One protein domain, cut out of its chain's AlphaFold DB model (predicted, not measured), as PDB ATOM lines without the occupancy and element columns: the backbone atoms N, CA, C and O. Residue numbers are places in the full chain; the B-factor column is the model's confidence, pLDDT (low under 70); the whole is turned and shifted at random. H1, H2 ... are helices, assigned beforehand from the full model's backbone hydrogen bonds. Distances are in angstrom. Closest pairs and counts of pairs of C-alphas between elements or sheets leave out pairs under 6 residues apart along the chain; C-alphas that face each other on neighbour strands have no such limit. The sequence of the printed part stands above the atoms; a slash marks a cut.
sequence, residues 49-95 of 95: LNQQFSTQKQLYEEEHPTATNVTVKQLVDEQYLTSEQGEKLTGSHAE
ATOM      1  N   LEU A  49      15.482 -42.953 -36.732       91.25
ATOM      2  CA  LEU A  49      14.262 -43.123 -37.525       91.25
ATOM      3  C   LEU A  49      13.621 -41.783 -37.899       91.25
ATOM      4  O   LEU A  49      13.230 -41.608 -39.048       91.25
ATOM      5  N   ASN A  50      13.559 -40.821 -36.975       90.38
ATOM      6  CA  ASN A  50      13.063 -39.473 -37.268       90.38
ATOM      7  C   ASN A  50      13.948 -38.741 -38.287       90.38
ATOM      8  O   ASN A  50      13.435 -38.071 -39.182       90.38
ATOM      9  N   GLN A  51      15.272 -38.894 -38.187       92.50
ATOM     10  CA  GLN A  51      16.195 -38.329 -39.171       92.50
ATOM     11  C   GLN A  51      15.977 -38.957 -40.552       92.50
ATOM     12  O   GLN A  51      15.871 -38.233 -41.538       92.50
ATOM     13  N   GLN A  52      15.861 -40.287 -40.623       90.75
ATOM     14  CA  GLN A  52      15.558 -40.991 -41.867       90.75
ATOM     15  C   GLN A  52      14.220 -40.523 -42.444       90.75
ATOM     16  O   GLN A  52      14.166 -40.200 -43.625       90.75
ATOM     17  N   PHE A  53      13.173 -40.424 -41.623       88.88
ATOM     18  CA  PHE A  53      11.872 -39.893 -42.028       88.88
ATOM     19  C   PHE A  53      11.995 -38.495 -42.640       88.88
ATOM     20  O   PHE A  53      11.467 -38.266 -43.723       88.88
ATOM     21  N   SER A  54      12.728 -37.579 -41.998       89.00
ATOM     22  CA  SER A  54      12.942 -36.231 -42.534       89.00
ATOM     23  C   SER A  54      13.667 -36.255 -43.879       89.00
ATOM     24  O   SER A  54      13.279 -35.521 -44.783       89.00
ATOM     25  N   THR A  55      14.689 -37.103 -44.034       90.88
ATOM     26  CA  THR A  55      15.406 -37.266 -45.306       90.88
ATOM     27  C   THR A  55      14.490 -37.819 -46.399       90.88
ATOM     28  O   THR A  55      14.501 -37.311 -47.514       90.88
ATOM     29  N   GLN A  56      13.677 -38.833 -46.087       87.12
ATOM     30  CA  GLN A  56      12.743 -39.428 -47.050       87.12
ATOM     31  C   GLN A  56      11.621 -38.462 -47.428       87.12
ATOM     32  O   GLN A  56      11.249 -38.369 -48.592       87.12
ATOM     33  N   LYS A  57      11.123 -37.693 -46.458       88.44
ATOM     34  CA  LYS A  57      10.169 -36.616 -46.704       88.44
ATOM     35  C   LYS A  57      10.752 -35.568 -47.650       88.44
ATOM     36  O   LYS A  57      10.081 -35.198 -48.604       88.44
ATOM     37  N   GLN A  58      11.979 -35.113 -47.402       87.44
ATOM     38  CA  GLN A  58      12.628 -34.130 -48.266       87.44
ATOM     39  C   GLN A  58      12.804 -34.670 -49.690       87.44
ATOM     40  O   GLN A  58      12.449 -33.985 -50.641       87.44
ATOM     41  N   LEU A  59      13.289 -35.908 -49.840       87.69
ATOM     42  CA  LEU A  59      13.434 -36.549 -51.148       87.69
ATOM     43  C   LEU A  59      12.096 -36.608 -51.899       87.69
ATOM     44  O   LEU A  59      12.022 -36.277 -53.077       87.69
ATOM     45  N   TYR A  60      11.026 -36.968 -51.194       85.81
ATOM     46  CA  TYR A  60       9.688 -37.002 -51.765       85.81
ATOM     47  C   TYR A  60       9.192 -35.615 -52.208       85.81
ATOM     48  O   TYR A  60       8.626 -35.486 -53.292       85.81
ATOM     49  N   GLU A  61       9.407 -34.575 -51.394       86.38
ATOM     50  CA  GLU A  61       9.045 -33.184 -51.725       86.38
ATOM     51  C   GLU A  61       9.856 -32.641 -52.917       86.38
ATOM     52  O   GLU A  61       9.336 -31.843 -53.697       86.38
ATOM     53  N   GLU A  62      11.101 -33.095 -53.095       86.00
ATOM     54  CA  GLU A  62      11.932 -32.774 -54.264       86.00
ATOM     55  C   GLU A  62      11.403 -33.432 -55.551       86.00
ATOM     56  O   GLU A  62      11.387 -32.796 -56.607       86.00
ATOM     57  N   GLU A  63      10.934 -34.680 -55.476       86.00
ATOM     58  CA  GLU A  63      10.365 -35.405 -56.622       86.00
ATOM     59  C   GLU A  63       8.933 -34.953 -56.961       86.00
ATOM     60  O   GLU A  63       8.528 -34.976 -58.127       86.00
ATOM     61  N   HIS A  64       8.179 -34.484 -55.962       83.50
ATOM     62  CA  HIS A  64       6.780 -34.076 -56.087       83.50
ATOM     63  C   HIS A  64       6.581 -32.612 -55.654       83.50
ATOM     64  O   HIS A  64       6.055 -32.349 -54.572       83.50
ATOM     65  N   PRO A  65       6.894 -31.625 -56.515       75.44
ATOM     66  CA  PRO A  65       6.870 -30.199 -56.162       75.44
ATOM     67  C   PRO A  65       5.481 -29.628 -55.820       75.44
ATOM     68  O   PRO A  65       5.371 -28.492 -55.359       75.44
ATOM     69  N   THR A  66       4.401 -30.381 -56.050       76.06
ATOM     70  CA  THR A  66       3.030 -30.029 -55.640       76.06
ATOM     71  C   THR A  66       2.608 -30.684 -54.324       76.06
ATOM     72  O   THR A  66       1.555 -30.334 -53.782       76.06
ATOM     73  N   ALA A  67       3.399 -31.617 -53.786       71.50
ATOM     74  CA  ALA A  67       3.093 -32.297 -52.542       71.50
ATOM     75  C   ALA A  67       3.262 -31.337 -51.362       71.50
ATOM     76  O   ALA A  67       4.356 -30.905 -51.015       71.50
ATOM     77  N   THR A  68       2.147 -30.997 -50.724       63.94
ATOM     78  CA  THR A  68       2.127 -30.220 -49.484       63.94
ATOM     79  C   THR A  68       1.567 -31.110 -48.381       63.94
ATOM     80  O   THR A  68       0.482 -31.666 -48.535       63.94
ATOM     81  N   ASN A  69       2.279 -31.213 -47.253       68.50
ATOM     82  CA  ASN A  69       1.931 -32.047 -46.087       68.50
ATOM     83  C   ASN A  69       2.160 -33.560 -46.262       68.50
ATOM     84  O   ASN A  69       1.263 -34.358 -46.009       68.50
ATOM     85  N   VAL A  70       3.382 -33.956 -46.629       78.00
ATOM     86  CA  VAL A  70       3.799 -35.367 -46.659       78.00
ATOM     87  C   VAL A  70       3.639 -36.011 -45.280       78.00
ATOM     88  O   VAL A  70       4.244 -35.578 -44.294       78.00
ATOM     89  N   THR A  71       2.813 -37.050 -45.217       82.88
ATOM     90  CA  THR A  71       2.517 -37.818 -44.003       82.88
ATOM     91  C   THR A  71       3.312 -39.121 -43.950       82.88
ATOM     92  O   THR A  71       3.690 -39.682 -44.975       82.88
ATOM     93  N   VAL A  72       3.511 -39.659 -42.738       83.06
ATOM     94  CA  VAL A  72       4.138 -40.983 -42.535       83.06
ATOM     95  C   VAL A  72       3.413 -42.064 -43.338       83.06
ATOM     96  O   VAL A  72       4.058 -42.914 -43.937       83.06
ATOM     97  N   LYS A  73       2.076 -42.002 -43.402       82.75
ATOM     98  CA  LYS A  73       1.265 -42.962 -44.153       82.75
ATOM     99  C   LYS A  73       1.549 -42.911 -45.658       82.75
ATOM    100  O   LYS A  73       1.740 -43.960 -46.252       82.75
ATOM    101  N   GLN A  74       1.655 -41.715 -46.242       82.94
ATOM    102  CA  GLN A  74       2.018 -41.560 -47.656       82.94
ATOM    103  C   GLN A  74       3.405 -42.133 -47.951       82.94
ATOM    104  O   GLN A  74       3.567 -42.865 -48.916       82.94
ATOM    105  N   LEU A  75       4.389 -41.895 -47.079       82.94
ATOM    106  CA  LEU A  75       5.726 -42.464 -47.263       82.94
ATOM    107  C   LEU A  75       5.760 -43.995 -47.115       82.94
ATOM    108  O   LEU A  75       6.626 -44.634 -47.704       82.94
ATOM    109  N   VAL A  76       4.837 -44.601 -46.360       85.62
ATOM    110  CA  VAL A  76       4.681 -46.068 -46.308       85.62
ATOM    111  C   VAL A  76       3.999 -46.593 -47.571       85.62
ATOM    112  O   VAL A  76       4.471 -47.564 -48.159       85.62
ATOM    113  N   ASP A  77       2.911 -45.947 -47.996       85.56
ATOM    114  CA  ASP A  77       2.133 -46.337 -49.177       85.56
ATOM    115  C   ASP A  77       2.981 -46.236 -50.463       85.56
ATOM    116  O   ASP A  77       2.879 -47.086 -51.346       85.56
ATOM    117  N   GLU A  78       3.877 -45.248 -50.532       84.81
ATOM    118  CA  GLU A  78       4.803 -45.017 -51.649       84.81
ATOM    119  C   GLU A  78       6.178 -45.688 -51.465       84.81
ATOM    120  O   GLU A  78       7.111 -45.438 -52.219       84.81
ATOM    121  N   GLN A  79       6.303 -46.588 -50.484       83.81
ATOM    122  CA  GLN A  79       7.482 -47.429 -50.230       83.81
ATOM    123  C   GLN A  79       8.788 -46.706 -49.836       83.81
ATOM    124  O   GLN A  79       9.848 -47.335 -49.813       83.81
ATOM    125  N   TYR A  80       8.737 -45.432 -49.442       82.75
ATOM    126  CA  TYR A  80       9.879 -44.716 -48.845       82.75
ATOM    127  C   TYR A  80      10.158 -45.151 -47.393       82.75
ATOM    128  O   TYR A  80      11.268 -44.976 -46.885       82.75
ATOM    129  N   LEU A  81       9.160 -45.721 -46.708       86.25
ATOM    130  CA  LEU A  81       9.261 -46.282 -45.358       86.25
ATOM    131  C   LEU A  81       8.662 -47.685 -45.309       86.25
ATOM    132  O   LEU A  81       7.672 -47.984 -45.975       86.25
ATOM    133  N   THR A  82       9.212 -48.544 -44.452       88.31
ATOM    134  CA  THR A  82       8.571 -49.831 -44.159       88.31
ATOM    135  C   THR A  82       7.373 -49.644 -43.230       88.31
ATOM    136  O   THR A  82       7.318 -48.697 -42.439       88.31
ATOM    137  N   SER A  83       6.425 -50.583 -43.261       86.19
ATOM    138  CA  SER A  83       5.268 -50.562 -42.355       86.19
ATOM    139  C   SER A  83       5.686 -50.554 -40.880       86.19
ATOM    140  O   SER A  83       5.092 -49.833 -40.087       86.19
ATOM    141  N   GLU A  84       6.758 -51.271 -40.522       86.75
ATOM    142  CA  GLU A  84       7.293 -51.289 -39.153       86.75
ATOM    143  C   GLU A  84       7.847 -49.916 -38.733       86.75
ATOM    144  O   GLU A  84       7.646 -49.476 -37.602       86.75
ATOM    145  N   GLN A  85       8.530 -49.208 -39.639       85.69
ATOM    146  CA  GLN A  85       9.014 -47.851 -39.372       85.69
ATOM    147  C   GLN A  85       7.850 -46.868 -39.223       85.69
ATOM    148  O   GLN A  85       7.861 -46.048 -38.307       85.69
ATOM    149  N   GLY A  86       6.832 -46.980 -40.081       86.44
ATOM    150  CA  GLY A  86       5.621 -46.167 -39.991       86.44
ATOM    151  C   GLY A  86       4.868 -46.379 -38.677       86.44
ATOM    152  O   GLY A  86       4.467 -45.410 -38.030       86.44
ATOM    153  N   GLU A  87       4.739 -47.628 -38.231       87.44
ATOM    154  CA  GLU A  87       4.119 -47.970 -36.949       87.44
ATOM    155  C   GLU A  87       4.922 -47.414 -35.768       87.44
ATOM    156  O   GLU A  87       4.350 -46.798 -34.876       87.44
ATOM    157  N   LYS A  88       6.258 -47.522 -35.781       86.31
ATOM    158  CA  LYS A  88       7.104 -46.945 -34.718       86.31
ATOM    159  C   LYS A  88       7.044 -45.416 -34.664       86.31
ATOM    160  O   LYS A  88       7.017 -44.850 -33.575       86.31
ATOM    161  N   LEU A  89       7.001 -44.746 -35.816       85.31
ATOM    162  CA  LEU A  89       6.915 -43.282 -35.904       85.31
ATOM    163  C   LEU A  89       5.542 -42.746 -35.465       85.31
ATOM    164  O   LEU A  89       5.468 -41.691 -34.838       85.31
ATOM    165  N   THR A  90       4.461 -43.469 -35.771       83.31
ATOM    166  CA  THR A  90       3.084 -43.093 -35.392       83.31
ATOM    167  C   THR A  90       2.729 -43.507 -33.964       83.31
ATOM    168  O   THR A  90       2.086 -42.742 -33.250       83.31
ATOM    169  N   GLY A  91       3.200 -44.671 -33.516       71.94
ATOM    170  CA  GLY A  91       3.017 -45.179 -32.157       71.94
ATOM    171  C   GLY A  91       3.773 -44.373 -31.101       71.94
ATOM    172  O   GLY A  91       3.266 -44.209 -29.998       71.94
ATOM    173  N   SER A  92       4.927 -43.779 -31.437       58.91
ATOM    174  CA  SER A  92       5.646 -42.884 -30.512       58.91
ATOM    175  C   SER A  92       4.923 -41.553 -30.253       58.91
ATOM    176  O   SER A  92       5.316 -40.836 -29.341       58.91
ATOM    177  N   HIS A  93       3.908 -41.201 -31.051       49.81
ATOM    178  CA  HIS A  93       3.054 -40.028 -30.828       49.81
ATOM    179  C   HIS A  93       1.851 -40.317 -29.905       49.81
ATOM    180  O   HIS A  93       1.054 -39.414 -29.664       49.81
ATOM    181  N   ALA A  94       1.687 -41.560 -29.431       39.31
ATOM    182  CA  ALA A  94       0.552 -41.987 -28.608       39.31
ATOM    183  C   ALA A  94       0.847 -42.060 -27.092       39.31
ATOM    184  O   ALA A  94      -0.029 -42.482 -26.338       39.31
ATOM    185  N   GLU A  95       2.032 -41.623 -26.648       36.12
ATOM    186  CA  GLU A  95       2.368 -41.378 -25.233       36.12
ATOM    187  C   GLU A  95       2.704 -39.905 -24.981       36.12
ATOM    188  O   GLU A  95       3.472 -39.321 -25.780       36.12
TER     189      GLU A  95
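What this domain is: This is residues 49 to 95 of the 95 residues of the protein "ComG operon protein 3" of Lactobacillus equi DPC 6820 (UniProt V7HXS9). One longer helix, H1, runs crosswise past a small hairpin of two short helices, H2 and H3, meeting it at few points. Residues 62 to 68, the end of H1 and the turn after it, stick out at one end, and the last residues, 92 to 95, form a tail towards the other. The printed part has 47 residues with three named helices, in the order H1, H2, H3, and no named strand; its class is all helix. It is compact, with a radius of gyration of the C-alphas of 10.5 A, yet elongated, spanning 33 by 18 by 16 A.

How they stand to each other: H1, residues 49 to 63, and H2, residues 72 to 77, only just touch, with 3 pairs of C-alphas within 8 A. H1 touches H2 with residues 53 to 57 alone; the closest C-alphas of the two, those of Lys 57 and Leu 75, are 7.4 A apart. The two run the same way at a steep tilt of 63 degrees. H1 and H3, residues 83 to 91, also only just touch, with 3 such pairs, through residues 49 to 50 of H1 alone. Their closest C-alphas, of Leu 49 and Gln 85, are 7.3 A apart. They run opposite ways at a steep tilt of 68 degrees, only just short of about perpendicular. H2 and H3 touch and form a helical hairpin, opposite ways at a shallow tilt of 20 degrees; their closest C-alphas, of Val 72 and Gly 86, are 6.0 A apart. The helix packing is mostly crossed, but only just, with 1 of the 3 touching pairs at a shallow tilt. In H1, H2 and H3 every O i to N i+4 pair is within hydrogen-bond range.

Where its parts are: H1 begins at C-alpha 49 (14.262, -43.123, -37.525) and measures 21.0 A from first to last C-alpha. H2 measures 8.8 A. H3 measures 11.7 A and ends at C-alpha 91 (3.017, -45.179, -32.157).

The domain as a whole: The two C-alphas farthest apart, of Pro 65 and Glu 95, are 33.2 A apart. The printed part has no cut and ends at the chain's last residue, 95. The link from H1 to H2 is short, and that from H2 to H3 is tight. Mean pLDDT of the printed part is 80.9; residues 68 to 69 and 92 to 95 are under 70.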